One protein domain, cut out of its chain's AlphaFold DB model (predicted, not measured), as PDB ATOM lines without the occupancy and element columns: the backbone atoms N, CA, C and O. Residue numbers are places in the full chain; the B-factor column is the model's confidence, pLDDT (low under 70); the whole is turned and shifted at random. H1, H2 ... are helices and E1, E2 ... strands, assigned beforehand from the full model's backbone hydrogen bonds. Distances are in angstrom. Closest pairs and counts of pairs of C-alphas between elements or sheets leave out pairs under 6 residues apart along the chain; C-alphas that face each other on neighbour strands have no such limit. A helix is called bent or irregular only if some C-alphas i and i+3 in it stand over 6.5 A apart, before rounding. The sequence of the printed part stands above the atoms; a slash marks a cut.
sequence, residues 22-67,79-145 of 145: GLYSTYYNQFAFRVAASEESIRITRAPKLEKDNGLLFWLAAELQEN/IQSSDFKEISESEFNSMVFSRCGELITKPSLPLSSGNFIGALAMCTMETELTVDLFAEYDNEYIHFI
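AT A GLANCE: This is residues 22 to 67 and 79 to 145 of the 145 residues of an uncharacterized protein of Vibrio azureus NBRC 104587 (UniProt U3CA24). A twisted sheet of six strands forms the middle layer of three, with H2 slanting over one face and the shorter H1 over the other. The antiparallel sheet runs E1 E2 E6 E5 E4 E3. The printed 113 residues include two named helices and six named strands, in the order E1 E2 H1 E3 H2 E4 E5 E6; the class is mixed, helices and strands. The whole is compact, with a radius of gyration of the C-alphas of 13.7 A and spans of 42 by 32 by 26 A.

HOW THE PARTS SIT: Edge strand E1, residues 24 to 28, and E2, residues 42 to 48, form a hairpin; N 26 and O 44, 2.8 A apart, are within hydrogen-bond range. E4, residues 116 to 123, E5, residues 132 to 137, and E6, residues 140 to 144, make a meander of two hairpins, each strand the antiparallel neighbour of the one before, with N 134 to O 120 at 2.9 A and N 135 to O 142 at 2.8 A. E6 neighbours E2, with N 45 to O 143 at 2.8 A. Edge strand E3, residues 83 to 87, neighbours E4, with N 85 to O 121 at 2.9 A. H1, residues 56 to 64, is on the sheet at a height of 9.0 A, slantwise at 36 degrees to E6 on the local plane; its Ala 62 and Thr 45 of E2 have their closest C-alphas, 6.2 A apart. H2, residues 89 to 102, is on the opposite face at a height of 9.3 A, slantwise at 50 degrees to E5; its closest C-alphas to E4 are those of Glu 89 and Phe 116, 6.7 A. H2 is irregular, with C-alphas 99 and 102 7.3 A apart. Every O i to N i+4 pair is within hydrogen-bond range in H1, and 9 of 10 in H2.

IN THESE COORDINATES: E1 begins at C-alpha 24 (9.056, -19.345, -53.312), and E6 ends at C-alpha 144 (16.405, -24.604, -45.351). H2 measures 21.7 A, E4 21.5 A and E2 20.3 A.

THE WHOLE: The two C-alphas farthest apart, of Val 35 and Lys 52, are 42.3 A apart. Residues 68 to 78 are not printed, and C-alphas 67 and 79 are 14.9 A apart across the cut. The links E1 to E2 and H2 to E4 are long. Confidence is under 70 at residues 38, 67 and 124 to 131.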
ATOM      1  N   GLY A  22      11.676 -14.594 -58.111       92.50
ATOM      2  CA  GLY A  22      11.339 -16.016 -58.200       92.50
ATOM      3  C   GLY A  22      11.494 -16.767 -56.881       92.50
ATOM      4  O   GLY A  22      11.570 -17.990 -56.912       92.50
ATOM      5  N   LEU A  23      11.543 -16.049 -55.755       93.94
ATOM      6  CA  LEU A  23      11.526 -16.628 -54.418       93.94
ATOM      7  C   LEU A  23      10.186 -17.329 -54.160       93.94
ATOM      8  O   LEU A  23       9.122 -16.730 -54.331       93.94
ATOM      9  N   TYR A  24      10.231 -18.589 -53.742       95.06
ATOM     10  CA  TYR A  24       9.056 -19.345 -53.312       95.06
ATOM     11  C   TYR A  24       9.407 -20.268 -52.152       95.06
ATOM     12  O   TYR A  24      10.532 -20.763 -52.062       95.06
ATOM     13  N   SER A  25       8.430 -20.520 -51.282       95.00
ATOM     14  CA  SER A  25       8.677 -21.202 -50.012       95.00
ATOM     15  C   SER A  25       7.626 -22.266 -49.741       95.00
ATOM     16  O   SER A  25       6.434 -22.053 -49.953       95.00
ATOM     17  N   THR A  26       8.078 -23.422 -49.265       95.44
ATOM     18  CA  THR A  26       7.220 -24.481 -48.724       95.44
ATOM     19  C   THR A  26       7.365 -24.487 -47.211       95.44
ATOM     20  O   THR A  26       8.487 -24.524 -46.709       95.44
ATOM     21  N   TYR A  27       6.242 -24.451 -46.493       94.12
ATOM     22  CA  TYR A  27       6.221 -24.400 -45.034       94.12
ATOM     23  C   TYR A  27       5.564 -25.650 -44.451       94.12
ATOM     24  O   TYR A  27       4.425 -25.980 -44.788       94.12
ATOM     25  N   TYR A  28       6.280 -26.319 -43.553       93.44
ATOM     26  CA  TYR A  28       5.799 -27.435 -42.752       93.44
ATOM     27  C   TYR A  28       5.648 -26.936 -41.317       93.44
ATOM     28  O   TYR A  28       6.630 -26.772 -40.600       93.44
ATOM     29  N   ASN A  29       4.412 -26.646 -40.913       91.56
ATOM     30  CA  ASN A  29       4.106 -26.254 -39.536       91.56
ATOM     31  C   ASN A  29       4.087 -27.477 -38.601       91.56
ATOM     32  O   ASN A  29       4.130 -28.613 -39.069       91.56
ATOM     33  N   GLN A  30       3.918 -27.252 -37.298       91.00
ATOM     34  CA  GLN A  30       3.860 -28.302 -36.267       91.00
ATOM     35  C   GLN A  30       2.893 -29.469 -36.562       91.00
ATOM     36  O   GLN A  30       3.091 -30.579 -36.078       91.00
ATOM     37  N   PHE A  31       1.841 -29.257 -37.363       91.44
ATOM     38  CA  PHE A  31       0.863 -30.295 -37.708       91.44
ATOM     39  C   PHE A  31       1.307 -31.179 -38.882       91.44
ATOM     40  O   PHE A  31       0.652 -32.176 -39.184       91.44
ATOM     41  N   ALA A  32       2.403 -30.825 -39.556       93.25
ATOM     42  CA  ALA A  32       3.014 -31.631 -40.607       93.25
ATOM     43  C   ALA A  32       3.930 -32.743 -40.056       93.25
ATOM     44  O   ALA A  32       4.376 -33.593 -40.830       93.25
ATOM     45  N   PHE A  33       4.191 -32.753 -38.745       93.38
ATOM     46  CA  PHE A  33       5.050 -33.711 -38.053       93.38
ATOM     47  C   PHE A  33       4.232 -34.844 -37.424       93.38
ATOM     48  O   PHE A  33       3.075 -34.671 -37.046       93.38
ATOM     49  N   ARG A  34       4.837 -36.031 -37.305       91.25
ATOM     50  CA  ARG A  34       4.235 -37.207 -36.651       91.25
ATOM     51  C   ARG A  34       3.958 -36.969 -35.172       91.25
ATOM     52  O   ARG A  34       2.969 -37.475 -34.647       91.25
ATOM     53  N   VAL A  35       4.835 -36.213 -34.520       86.19
ATOM     54  CA  VAL A  35       4.684 -35.753 -33.144       86.19
ATOM     55  C   VAL A  35       4.653 -34.235 -33.189       86.19
ATOM     56  O   VAL A  35       5.624 -33.615 -33.599       86.19
ATOM     57  N   ALA A  36       3.535 -33.634 -32.791       72.81
ATOM     58  CA  ALA A  36       3.441 -32.184 -32.727       72.81
ATOM     59  C   ALA A  36       4.202 -31.676 -31.492       72.81
ATOM     60  O   ALA A  36       3.749 -31.864 -30.361       72.81
ATOM     61  N   ALA A  37       5.344 -31.031 -31.709       74.00
ATOM     62  CA  ALA A  37       5.974 -30.155 -30.730       74.00
ATOM     63  C   ALA A  37       5.529 -28.706 -30.985       74.00
ATOM     64  O   ALA A  37       5.286 -28.324 -32.127       74.00
ATOM     65  N   SER A  38       5.415 -27.892 -29.931       69.06
ATOM     66  CA  SER A  38       4.790 -26.559 -30.006       69.06
ATOM     67  C   SER A  38       5.520 -25.538 -30.887       69.06
ATOM     68  O   SER A  38       4.942 -24.506 -31.209       69.06
ATOM     69  N   GLU A  39       6.779 -25.797 -31.249       76.50
ATOM     70  CA  GLU A  39       7.634 -24.853 -31.986       76.50
ATOM     71  C   GLU A  39       8.351 -25.491 -33.186       76.50
ATOM     72  O   GLU A  39       9.136 -24.829 -33.861       76.50
ATOM     73  N   GLU A  40       8.092 -26.770 -33.487       83.12
ATOM     74  CA  GLU A  40       8.765 -27.435 -34.603       83.12
ATOM     75  C   GLU A  40       8.162 -26.984 -35.938       83.12
ATOM     76  O   GLU A  40       6.955 -27.088 -36.184       83.12
ATOM     77  N   SER A  41       9.017 -26.464 -36.814       89.38
ATOM     78  CA  SER A  41       8.653 -26.136 -38.185       89.38
ATOM     79  C   SER A  41       9.848 -26.297 -39.112       89.38
ATOM     80  O   SER A  41      10.991 -26.250 -38.668       89.38
ATOM     81  N   ILE A  42       9.562 -26.518 -40.394       92.19
ATOM     82  CA  ILE A  42      10.559 -26.497 -41.463       92.19
ATOM     83  C   ILE A  42      10.093 -25.509 -42.524       92.19
ATOM     84  O   ILE A  42       8.948 -25.588 -42.988       92.19
ATOM     85  N   ARG A  43      10.986 -24.632 -42.977       93.69
ATOM     86  CA  ARG A  43      10.778 -23.845 -44.194       93.69
ATOM     87  C   ARG A  43      11.847 -24.177 -45.219       93.69
ATOM     88  O   ARG A  43      13.037 -24.167 -44.936       93.69
ATOM     89  N   ILE A  44      11.394 -24.433 -46.442       95.81
ATOM     90  CA  ILE A  44      12.259 -24.619 -47.605       95.81
ATOM     91  C   ILE A  44      11.978 -23.475 -48.565       95.81
ATOM     92  O   ILE A  44      10.923 -23.460 -49.204       95.81
ATOM     93  N   THR A  45      12.908 -22.536 -48.666       96.56
ATOM     94  CA  THR A  45      12.839 -21.391 -49.573       96.56
ATOM     95  C   THR A  45      13.758 -21.632 -50.767       96.56
ATOM     96  O   THR A  45      14.867 -22.145 -50.621       96.56
ATOM     97  N   ARG A  46      13.298 -21.315 -51.978       97.25
ATOM     98  CA  ARG A  46      14.000 -21.614 -53.235       97.25
ATOM     99  C   ARG A  46      13.866 -20.466 -54.221       97.25
ATOM    100  O   ARG A  46      12.878 -19.735 -54.190       97.25
ATOM    101  N   ALA A  47      14.842 -20.326 -55.112       97.25
ATOM    102  CA  ALA A  47      14.761 -19.407 -56.244       97.25
ATOM    103  C   ALA A  47      15.669 -19.864 -57.396       97.25
ATOM    104  O   ALA A  47      16.724 -20.447 -57.138       97.25
ATOM    105  N   PRO A  48      15.305 -19.595 -58.664       96.19
ATOM    106  CA  PRO A  48      16.190 -19.868 -59.790       96.19
ATOM    107  C   PRO A  48      17.465 -19.030 -59.679       96.19
ATOM    108  O   PRO A  48      17.421 -17.854 -59.311       96.19
ATOM    109  N   LYS A  49      18.600 -19.625 -60.040       92.12
ATOM    110  CA  LYS A  49      19.883 -18.933 -60.003       92.12
ATOM    111  C   LYS A  49      19.996 -17.937 -61.157       92.12
ATOM    112  O   LYS A  49      19.723 -18.266 -62.312       92.12
ATOM    113  N   LEU A  50      20.428 -16.718 -60.842       87.00
ATOM    114  CA  LEU A  50      20.704 -15.669 -61.822       87.00
ATOM    115  C   LEU A  50      22.195 -15.640 -62.181       87.00
ATOM    116  O   LEU A  50      23.065 -15.922 -61.353       87.00
ATOM    117  N   GLU A  51      22.514 -15.283 -63.427       85.25
ATOM    118  CA  GLU A  51      23.908 -15.125 -63.848       85.25
ATOM    119  C   GLU A  51      24.624 -14.075 -62.990       85.25
ATOM    120  O   GLU A  51      24.124 -12.967 -62.801       85.25
ATOM    121  N   LYS A  52      25.836 -14.411 -62.526       85.38
ATOM    122  CA  LYS A  52      26.698 -13.564 -61.675       85.38
ATOM    123  C   LYS A  52      26.141 -13.262 -60.279       85.38
ATOM    124  O   LYS A  52      26.746 -12.467 -59.562       85.38
ATOM    125  N   ASP A  53      25.053 -13.907 -59.877       91.19
ATOM    126  CA  ASP A  53      24.580 -13.875 -58.500       91.19
ATOM    127  C   ASP A  53      25.412 -14.840 -57.636       91.19
ATOM    128  O   ASP A  53      25.798 -15.930 -58.070       91.19
ATOM    129  N   ASN A  54      25.751 -14.417 -56.419       92.00
ATOM    130  CA  ASN A  54      26.480 -15.228 -55.446       92.00
ATOM    131  C   ASN A  54      25.569 -15.804 -54.344       92.00
ATOM    132  O   ASN A  54      26.071 -16.532 -53.489       92.00
ATOM    133  N   GLY A  55      24.267 -15.501 -54.374       93.75
ATOM    134  CA  GLY A  55      23.246 -16.003 -53.458       93.75
ATOM    135  C   GLY A  55      23.036 -15.159 -52.200       93.75
ATOM    136  O   GLY A  55      22.158 -15.489 -51.407       93.75
ATOM    137  N   LEU A  56      23.788 -14.068 -51.999       92.88
ATOM    138  CA  LEU A  56      23.678 -13.269 -50.772       92.88
ATOM    139  C   LEU A  56      22.296 -12.622 -50.621       92.88
ATOM    140  O   LEU A  56      21.677 -12.723 -49.566       92.88
ATOM    141  N   LEU A  57      21.807 -11.963 -51.676       92.12
ATOM    142  CA  LEU A  57      20.491 -11.316 -51.649       92.12
ATOM    143  C   LEU A  57      19.362 -12.339 -51.531       92.12
ATOM    144  O   LEU A  57      18.377 -12.071 -50.855       92.12
ATOM    145  N   PHE A  58      19.520 -13.516 -52.143       94.62
ATOM    146  CA  PHE A  58      18.582 -14.620 -51.964       94.62
ATOM    147  C   PHE A  58      18.493 -15.030 -50.495       94.62
ATOM    148  O   PHE A  58      17.394 -15.120 -49.959       94.62
ATOM    149  N   TRP A  59      19.639 -15.252 -49.846       93.06
ATOM    150  CA  TRP A  59      19.675 -15.688 -48.455       93.06
ATOM    151  C   TRP A  59      19.058 -14.639 -47.523       93.06
ATOM    152  O   TRP A  59      18.188 -14.972 -46.729       93.06
ATOM    153  N   LEU A  60      19.410 -13.358 -47.688       91.44
ATOM    154  CA  LEU A  60      18.822 -12.268 -46.898       91.44
ATOM    155  C   LEU A  60      17.305 -12.165 -47.089       91.44
ATOM    156  O   LEU A  60      16.579 -12.007 -46.112       91.44
ATOM    157  N   ALA A  61      16.824 -12.284 -48.328       91.81
ATOM    158  CA  ALA A  61      15.394 -12.274 -48.614       91.81
ATOM    159  C   ALA A  61      14.683 -13.486 -47.994       91.81
ATOM    160  O   ALA A  61      13.589 -13.346 -47.452       91.81
ATOM    161  N   ALA A  62      15.303 -14.668 -48.043       92.12
ATOM    162  CA  ALA A  62      14.770 -15.887 -47.444       92.12
ATOM    163  C   ALA A  62      14.707 -15.800 -45.912       92.12
ATOM    164  O   ALA A  62      13.707 -16.204 -45.321       92.12
ATOM    165  N   GLU A  63      15.726 -15.219 -45.278       89.81
ATOM    166  CA  GLU A  63      15.746 -14.929 -43.845       89.81
ATOM    167  C   GLU A  63      14.670 -13.915 -43.456       89.81
ATOM    168  O   GLU A  63      13.956 -14.110 -42.476       89.81
ATOM    169  N   LEU A  64      14.467 -12.861 -44.248       88.06
ATOM    170  CA  LEU A  64      13.438 -11.852 -43.980       88.06
ATOM    171  C   LEU A  64      12.002 -12.407 -44.040       88.06
ATOM    172  O   LEU A  64      11.096 -11.813 -43.453       88.06
ATOM    173  N   GLN A  65      11.787 -13.582 -44.643       86.12
ATOM    174  CA  GLN A  65      10.495 -14.272 -44.600       86.12
ATOM    175  C   GLN A  65      10.145 -14.896 -43.230       86.12
ATOM    176  O   GLN A  65       8.990 -15.278 -43.045       86.12
ATOM    177  N   GLU A  66      11.066 -14.960 -42.251       71.56
ATOM    178  CA  GLU A  66      10.857 -15.486 -40.870       71.56
ATOM    179  C   GLU A  66       9.861 -14.686 -39.996       71.56
ATOM    180  O   GLU A  66       9.836 -14.821 -38.772       71.56
ATOM    181  N   ASN A  67       9.002 -13.846 -40.578       68.69
ATOM    182  CA  ASN A  67       8.145 -12.921 -39.837       68.69
ATOM    183  C   ASN A  67       8.957 -12.114 -38.805       68.69
ATOM    184  O   ASN A  67       8.810 -12.249 -37.583       68.69
ATOM    185  N   ILE A  79      22.227 -11.488 -38.427       86.62
ATOM    186  CA  ILE A  79      23.016 -11.772 -39.636       86.62
ATOM    187  C   ILE A  79      24.517 -11.577 -39.382       86.62
ATOM    188  O   ILE A  79      25.347 -12.375 -39.817       86.62
ATOM    189  N   GLN A  80      24.896 -10.525 -38.652       84.62
ATOM    190  CA  GLN A  80      26.301 -10.214 -38.377       84.62
ATOM    191  C   GLN A  80      26.948 -11.151 -37.347       84.62
ATOM    192  O   GLN A  80      28.168 -11.352 -37.404       84.62
ATOM    193  N   SER A  81      26.168 -11.706 -36.412       82.81
ATOM    194  CA  SER A  81      26.644 -12.642 -35.387       82.81
ATOM    195  C   SER A  81      26.655 -14.098 -35.849       82.81
ATOM    196  O   SER A  81      27.369 -14.898 -35.245       82.81
ATOM    197  N   SER A  82      25.937 -14.429 -36.925       82.12
ATOM    198  CA  SER A  82      25.916 -15.770 -37.518       82.12
ATOM    199  C   SER A  82      27.320 -16.236 -37.890       82.12
ATOM    200  O   SER A  82      28.123 -15.465 -38.431       82.12
ATOM    201  N   ASP A  83      27.646 -17.488 -37.575       84.81
ATOM    202  CA  ASP A  83      28.861 -18.141 -38.055       84.81
ATOM    203  C   ASP A  83      28.573 -18.974 -39.297       84.81
ATOM    204  O   ASP A  83      27.518 -19.588 -39.390       84.81
ATOM    205  N   PHE A  84      29.506 -18.974 -40.247       87.69
ATOM    206  CA  PHE A  84      29.331 -19.592 -41.559       87.69
ATOM    207  C   PHE A  84      30.328 -20.728 -41.705       87.69
ATOM    208  O   PHE A  84      31.538 -20.497 -41.766       87.69
ATOM    209  N   LYS A  85      29.819 -21.951 -41.811       90.19
ATOM    210  CA  LYS A  85      30.623 -23.138 -42.071       90.19
ATOM    211  C   LYS A  85      30.318 -23.658 -43.469       90.19
ATOM    212  O   LYS A  85      29.191 -24.052 -43.744       90.19
ATOM    213  N   GLU A  86      31.329 -23.705 -44.331       93.31
ATOM    214  CA  GLU A  86      31.219 -24.421 -45.604       93.31
ATOM    215  C   GLU A  86      31.009 -25.916 -45.343       93.31
ATOM    216  O   GLU A  86      31.702 -26.520 -44.519       93.31
ATOM    217  N   ILE A  87      30.037 -26.500 -46.039       94.12
ATOM    218  CA  ILE A  87      29.697 -27.919 -45.946       94.12
ATOM    219  C   ILE A  87      29.609 -28.534 -47.342       94.12
ATOM    220  O   ILE A  87      29.309 -27.864 -48.332       94.12
ATOM    221  N   SER A  88      29.874 -29.832 -47.422       96.69
ATOM    222  CA  SER A  88      29.709 -30.611 -48.646       96.69
ATOM    223  C   SER A  88      28.234 -30.859 -48.981       96.69
ATOM    224  O   SER A  88      27.357 -30.794 -48.118       96.69
ATOM    225  N   GLU A  89      27.959 -31.237 -50.231       97.19
ATOM    226  CA  GLU A  89      26.624 -31.666 -50.668       97.19
ATOM    227  C   GLU A  89      26.084 -32.830 -49.823       97.19
ATOM    228  O   GLU A  89      24.914 -32.854 -49.442       97.19
ATOM    229  N   SER A  90      26.952 -33.793 -49.492       96.75
ATOM    230  CA  SER A  90      26.582 -34.943 -48.665       96.75
ATOM    231  C   SER A  90      26.187 -34.519 -47.251       96.75
ATOM    232  O   SER A  90      25.235 -35.071 -46.700       96.75
ATOM    233  N   GLU A  91      26.901 -33.561 -46.654       95.69
ATOM    234  CA  GLU A  91      26.556 -33.011 -45.340       95.69
ATOM    235  C   GLU A  91      25.219 -32.268 -45.398       95.69
ATOM    236  O   GLU A  91      24.330 -32.582 -44.608       95.69
ATOM    237  N   PHE A  92      25.030 -31.375 -46.377       95.69
ATOM    238  CA  PHE A  92      23.768 -30.655 -46.585       95.69
ATOM    239  C   PHE A  92      22.582 -31.621 -46.706       95.69
ATOM    240  O   PHE A  92      21.621 -31.540 -45.939       95.69
ATOM    241  N   ASN A  93      22.675 -32.599 -47.613       95.94
ATOM    242  CA  ASN A  93      21.608 -33.572 -47.840       95.94
ATOM    243  C   ASN A  93      21.342 -34.443 -46.605       95.94
ATOM    244  O   ASN A  93      20.186 -34.757 -46.321       95.94
ATOM    245  N   SER A  94      22.379 -34.800 -45.841       94.38
ATOM    246  CA  SER A  94      22.223 -35.568 -44.597       94.38
ATOM    247  C   SER A  94      21.491 -34.765 -43.519       94.38
ATOM    248  O   SER A  94      20.613 -35.303 -42.843       94.38
ATOM    249  N   MET A  95      21.807 -33.474 -43.376       93.44
ATOM    250  CA  MET A  95      21.155 -32.590 -42.404       93.44
ATOM    251  C   MET A  95      19.685 -32.346 -42.765       93.44
ATOM    252  O   MET A  95      18.815 -32.488 -41.904       93.44
ATOM    253  N   VAL A  96      19.392 -32.079 -44.043       94.44
ATOM    254  CA  VAL A  96      18.017 -31.957 -44.555       94.44
ATOM    255  C   VAL A  96      17.232 -33.251 -44.328       94.44
ATOM    256  O   VAL A  96      16.120 -33.220 -43.797       94.44
ATOM    257  N   PHE A  97      17.811 -34.401 -44.694       94.12
ATOM    258  CA  PHE A  97      17.174 -35.708 -44.520       94.12
ATOM    259  C   PHE A  97      16.832 -35.984 -43.053       94.12
ATOM    260  O   PHE A  97      15.715 -36.412 -42.758       94.12
ATOM    261  N   SER A  98      17.768 -35.701 -42.141       91.81
ATOM    262  CA  SER A  98      17.567 -35.877 -40.703       91.81
ATOM    263  C   SER A  98      16.410 -35.021 -40.184       91.81
ATOM    264  O   SER A  98      15.558 -35.536 -39.466       91.81
ATOM    265  N   ARG A  99      16.345 -33.738 -40.567       89.75
ATOM    266  CA  ARG A  99      15.282 -32.820 -40.121       89.75
ATOM    267  C   ARG A  99      13.912 -33.181 -40.694       89.75
ATOM    268  O   ARG A  99      12.910 -33.101 -40.001       89.75
ATOM    269  N   CYS A 100      13.856 -33.681 -41.926       92.69
ATOM    270  CA  CYS A 100      12.601 -34.128 -42.542       92.69
ATOM    271  C   CYS A 100      12.126 -35.510 -42.042       92.69
ATOM    272  O   CYS A 100      11.136 -36.043 -42.554       92.69
ATOM    273  N   GLY A 101      12.838 -36.133 -41.093       90.75
ATOM    274  CA  GLY A 101      12.596 -37.496 -40.617       90.75
ATOM    275  C   GLY A 101      11.177 -37.722 -40.095       90.75
ATOM    276  O   GLY A 101      10.539 -38.706 -40.490       90.75
ATOM    277  N   GLU A 102      10.684 -36.769 -39.304       90.69
ATOM    278  CA  GLU A 102       9.399 -36.825 -38.599       90.69
ATOM    279  C   GLU A 102       8.219 -36.256 -39.396       90.69
ATOM    280  O   GLU A 102       7.076 -36.350 -38.950       90.69
ATOM    281  N   LEU A 103       8.443 -35.722 -40.601       93.94
ATOM    282  CA  LEU A 103       7.349 -35.235 -41.441       93.94
ATOM    283  C   LEU A 103       6.427 -36.385 -41.878       93.94
ATOM    284  O   LEU A 103       6.877 -37.453 -42.313       93.94
ATOM    285  N   ILE A 104       5.115 -36.145 -41.806       94.69
ATOM    286  CA  ILE A 104       4.074 -37.055 -42.307       94.69
ATOM    287  C   ILE A 104       4.200 -37.185 -43.829       94.69
ATOM    288  O   ILE A 104       4.227 -38.296 -44.357       94.69
ATOM    289  N   THR A 105       4.314 -36.047 -44.521       94.50
ATOM    290  CA  THR A 105       4.585 -35.971 -45.964       94.50
ATOM    291  C   THR A 105       5.934 -35.306 -46.170       94.50
ATOM    292  O   THR A 105       6.107 -34.137 -45.834       94.50
ATOM    293  N   LYS A 106       6.896 -36.057 -46.706       93.75
ATOM    294  CA  LYS A 106       8.272 -35.589 -46.891       93.75
ATOM    295  C   LYS A 106       8.426 -34.860 -48.228       93.75
ATOM    296  O   LYS A 106       7.787 -35.269 -49.202       93.75
ATOM    297  N   PRO A 107       9.296 -33.838 -48.315       94.88
ATOM    298  CA  PRO A 107       9.715 -33.310 -49.606       94.88
ATOM    299  C   PRO A 107      10.439 -34.392 -50.419       94.88
ATOM    300  O   PRO A 107      10.935 -35.382 -49.877       94.88
ATOM    301  N   SER A 108      10.532 -34.186 -51.734       94.88
ATOM    302  CA  SER A 108      11.417 -35.001 -52.571       94.88
ATOM    303  C   SER A 108      12.872 -34.724 -52.184       94.88
ATOM    304  O   SER A 108      13.270 -33.562 -52.119       94.88
ATOM    305  N   LEU A 109      13.634 -35.783 -51.898       94.12
ATOM    306  CA  LEU A 109      15.042 -35.711 -51.506       94.12
ATOM    307  C   LEU A 109      15.918 -36.468 -52.527       94.12
ATOM    308  O   LEU A 109      15.513 -37.558 -52.941       94.12
ATOM    309  N   PRO A 110      17.104 -35.949 -52.907       95.31
ATOM    310  CA  PRO A 110      17.658 -34.642 -52.525       95.31
ATOM    311  C   PRO A 110      16.788 -33.481 -53.030       95.31
ATOM    312  O   PRO A 110      16.008 -33.640 -53.968       95.31
ATOM    313  N   LEU A 111      16.876 -32.322 -52.367       95.94
ATOM    314  CA  LEU A 111      15.997 -31.186 -52.677       95.94
ATOM    315  C   LEU A 111      16.218 -30.635 -54.091       95.94
ATOM    316  O   LEU A 111      15.271 -30.117 -54.688       95.94
ATOM    317  N   SER A 112      17.436 -30.760 -54.624       95.88
ATOM    318  CA  SER A 112      17.776 -30.438 -56.009       95.88
ATOM    319  C   SER A 112      18.387 -31.644 -56.715       95.88
ATOM    320  O   SER A 112      19.003 -32.502 -56.088       95.88
ATOM    321  N   SER A 113      18.233 -31.668 -58.035       93.19
ATOM    322  CA  SER A 113      18.948 -32.561 -58.950       93.19
ATOM    323  C   SER A 113      19.951 -31.808 -59.833       93.19
ATOM    324  O   SER A 113      20.418 -32.371 -60.823       93.19
ATOM    325  N   GLY A 114      20.191 -30.519 -59.561       94.19
ATOM    326  CA  GLY A 114      21.164 -29.697 -60.281       94.19
ATOM    327  C   GLY A 114      22.606 -30.061 -59.927       94.19
ATOM    328  O   GLY A 114      22.858 -30.906 -59.069       94.19
ATOM    329  N   ASN A 115      23.569 -29.396 -60.565       96.31
ATOM    330  CA  ASN A 115      24.974 -29.580 -60.206       96.31
ATOM    331  C   ASN A 115      25.302 -28.745 -58.967       96.31
ATOM    332  O   ASN A 115      25.127 -27.526 -58.975       96.31
ATOM    333  N   PHE A 116      25.796 -29.396 -57.917       97.25
ATOM    334  CA  PHE A 116      26.190 -28.730 -56.681       97.25
ATOM    335  C   PHE A 116      27.378 -27.783 -56.891       97.25
ATOM    336  O   PHE A 116      28.374 -28.142 -57.523       97.25
ATOM    337  N   ILE A 117      27.289 -26.576 -56.329       96.56
ATOM    338  CA  ILE A 117      28.354 -25.563 -56.373       96.56
ATOM    339  C   ILE A 117      28.939 -25.321 -54.982       96.56
ATOM    340  O   ILE A 117      30.154 -25.172 -54.849       96.56
ATOM    341  N   GLY A 118      28.101 -25.273 -53.949       96.06
ATOM    342  CA  GLY A 118      28.544 -25.053 -52.576       96.06
ATOM    343  C   GLY A 118      27.379 -24.970 -51.599       96.06
ATOM    344  O   GLY A 118      26.237 -24.768 -52.003       96.06
ATOM    345  N   ALA A 119      27.667 -25.119 -50.310       96.50
ATOM    346  CA  ALA A 119      26.684 -24.944 -49.253       96.50
ATOM    347  C   ALA A 119      27.316 -24.367 -47.985       96.50
ATOM    348  O   ALA A 119      28.513 -24.526 -47.727       96.50
ATOM    349  N   LEU A 120      26.479 -23.704 -47.194       94.44
ATOM    350  CA  LEU A 120      26.809 -23.096 -45.916       94.44
ATOM    351  C   LEU A 120      25.836 -23.620 -44.860       94.44
ATOM    352  O   LEU A 120      24.624 -23.582 -45.058       94.44
ATOM    353  N   ALA A 121      26.374 -24.076 -43.733       91.81
ATOM    354  CA  ALA A 121      25.636 -24.188 -42.487       91.81
ATOM    355  C   ALA A 121      25.894 -22.934 -41.656       91.81
ATOM    356  O   ALA A 121      27.048 -22.547 -41.446       91.81
ATOM    357  N   MET A 122      24.818 -22.322 -41.186       87.81
ATOM    358  CA  MET A 122      24.839 -21.127 -40.366       87.81
ATOM    359  C   MET A 122      24.333 -21.448 -38.967       87.81
ATOM    360  O   MET A 122      23.292 -22.082 -38.794       87.81
ATOM    361  N   CYS A 123      25.115 -21.032 -37.973       77.38
ATOM    362  CA  CYS A 123      24.820 -21.242 -36.560       77.38
ATOM    363  C   CYS A 123      24.900 -19.909 -35.811       77.38
ATOM    364  O   CYS A 123      25.855 -19.147 -35.987       77.38
ATOM    365  N   THR A 124      23.955 -19.660 -34.905       63.31
ATOM    366  CA  THR A 124      24.001 -18.523 -33.976       63.31
ATOM    367  C   THR A 124      24.276 -19.001 -32.555       63.31
ATOM    368  O   THR A 124      23.565 -19.843 -32.024       63.31
ATOM    369  N   MET A 125      25.297 -18.435 -31.906       54.62
ATOM    370  CA  MET A 125      25.752 -18.840 -30.561       54.62
ATOM    371  C   MET A 125      24.761 -18.520 -29.423       54.62
ATOM    372  O   MET A 125      25.003 -18.909 -28.285       54.62
ATOM    373  N   GLU A 126      23.677 -17.789 -29.700       51.97
ATOM    374  CA  GLU A 126      22.671 -17.399 -28.698       51.97
ATOM    375  C   GLU A 126      21.512 -18.416 -28.579       51.97
ATOM    376  O   GLU A 126      20.773 -18.367 -27.598       51.97
ATOM    377  N   THR A 127      21.369 -19.367 -29.511       45.28
ATOM    378  CA  THR A 127      20.265 -20.344 -29.533       45.28
ATOM    379  C   THR A 127      20.769 -21.723 -29.957       45.28
ATOM    380  O   THR A 127      21.296 -21.905 -31.053       45.28
ATOM    381  N   GLU A 128      20.627 -22.721 -29.085       46.59
ATOM    382  CA  GLU A 128      20.920 -24.112 -29.432       46.59
ATOM    383  C   GLU A 128      20.069 -24.560 -30.645       46.59
ATOM    384  O   GLU A 128      18.845 -24.487 -30.618       46.59
ATOM    385  N   LEU A 129      20.750 -25.065 -31.686       52.16
ATOM    386  CA  LEU A 129      20.249 -25.944 -32.761       52.16
ATOM    387  C   LEU A 129      19.333 -25.387 -33.875       52.16
ATOM    388  O   LEU A 129      18.707 -26.185 -34.580       52.16
ATOM    389  N   THR A 130      19.348 -24.091 -34.196       54.66
ATOM    390  CA  THR A 130      18.891 -23.672 -35.540       54.66
ATOM    391  C   THR A 130      20.059 -23.762 -36.516       54.66
ATOM    392  O   THR A 130      20.971 -22.943 -36.486       54.66
ATOM    393  N   VAL A 131      20.060 -24.804 -37.347       64.25
ATOM    394  CA  VAL A 131      20.939 -24.903 -38.508       64.25
ATOM    395  C   VAL A 131      20.166 -24.295 -39.665       64.25
ATOM    396  O   VAL A 131      19.326 -24.966 -40.261       64.25
ATOM    397  N   ASP A 132      20.444 -23.028 -39.940       88.25
ATOM    398  CA  ASP A 132      20.121 -22.440 -41.231       88.25
ATOM    399  C   ASP A 132      21.086 -23.050 -42.258       88.25
ATOM    400  O   ASP A 132      22.308 -23.053 -42.079       88.25
ATOM    401  N   LEU A 133      20.534 -23.657 -43.300       93.94
ATOM    402  CA  LEU A 133      21.282 -24.252 -44.389       93.94
ATOM    403  C   LEU A 133      21.021 -23.478 -45.676       93.94
ATOM    404  O   LEU A 133      19.894 -23.406 -46.159       93.94
ATOM    405  N   PHE A 134      22.091 -23.018 -46.311       95.88
ATOM    406  CA  PHE A 134      22.065 -22.471 -47.661       95.88
ATOM    407  C   PHE A 134      22.808 -23.413 -48.609       95.88
ATOM    408  O   PHE A 134      23.910 -23.863 -48.300       95.88
ATOM    409  N   ALA A 135      22.242 -23.682 -49.781       97.19
ATOM    410  CA  ALA A 135      22.907 -24.398 -50.856       97.19
ATOM    411  C   ALA A 135      22.756 -23.665 -52.189       97.19
ATOM    412  O   ALA A 135      21.698 -23.132 -52.527       97.19
ATOM    413  N   GLU A 136      23.831 -23.687 -52.962       97.50
ATOM    414  CA  GLU A 136      23.911 -23.186 -54.322       97.50
ATOM    415  C   GLU A 136      24.110 -24.360 -55.277       97.50
ATOM    416  O   GLU A 136      25.087 -25.109 -55.182       97.50
ATOM    417  N   TYR A 137      23.194 -24.469 -56.231       96.81
ATOM    418  CA  TYR A 137      23.302 -25.326 -57.401       96.81
ATOM    419  C   TYR A 137      23.458 -24.445 -58.647       96.81
ATOM    420  O   TYR A 137      23.308 -23.221 -58.605       96.81
ATOM    421  N   ASP A 138      23.804 -25.041 -59.780       95.12
ATOM    422  CA  ASP A 138      23.925 -24.324 -61.051       95.12
ATOM    423  C   ASP A 138      22.611 -23.696 -61.537       95.12
ATOM    424  O   ASP A 138      22.639 -22.649 -62.183       95.12
ATOM    425  N   ASN A 139      21.478 -24.295 -61.183       95.25
ATOM    426  CA  ASN A 139      20.145 -23.879 -61.601       95.25
ATOM    427  C   ASN A 139      19.341 -23.132 -60.520       95.25
ATOM    428  O   ASN A 139      18.385 -22.433 -60.865       95.25
ATOM    429  N   GLU A 140      19.685 -23.253 -59.236       97.25
ATOM    430  CA  GLU A 140      18.894 -22.685 -58.139       97.25
ATOM    431  C   GLU A 140      19.686 -22.425 -56.851       97.25
ATOM    432  O   GLU A 140      20.768 -22.970 -56.627       97.25
ATOM    433  N   TYR A 141      19.083 -21.623 -55.977       97.75
ATOM    434  CA  TYR A 141      19.449 -21.501 -54.572       97.75
ATOM    435  C   TYR A 141      18.391 -22.156 -53.691       97.75
ATOM    436  O   TYR A 141      17.194 -22.095 -53.988       97.75
ATOM    437  N   ILE A 142      18.839 -22.756 -52.591       97.62
ATOM    438  CA  ILE A 142      17.987 -23.388 -51.586       97.62
ATOM    439  C   ILE A 142      18.387 -22.857 -50.213       97.62
ATOM    440  O   ILE A 142      19.563 -22.851 -49.864       97.62
ATOM    441  N   HIS A 143      17.395 -22.441 -49.439       96.19
ATOM    442  CA  HIS A 143      17.497 -22.098 -48.028       96.19
ATOM    443  C   HIS A 143      16.579 -23.033 -47.241       96.19
ATOM    444  O   HIS A 143      15.435 -23.265 -47.642       96.19
ATOM    445  N   PHE A 144      17.101 -23.630 -46.179       94.62
ATOM    446  CA  PHE A 144      16.405 -24.604 -45.351       94.62
ATOM    447  C   PHE A 144      16.610 -24.233 -43.885       94.62
ATOM    448  O   PHE A 144      17.748 -24.190 -43.418       94.62
ATOM    449  N   ILE A 145      15.508 -24.026 -43.168       89.31
ATOM    450  CA  ILE A 145      15.481 -23.738 -41.731       89.31
ATOM    451  C   ILE A 145      14.525 -24.698 -41.031       89.31
ATOM    452  O   ILE A 145      13.421 -24.933 -41.581       89.31
TER     453      ILE A 145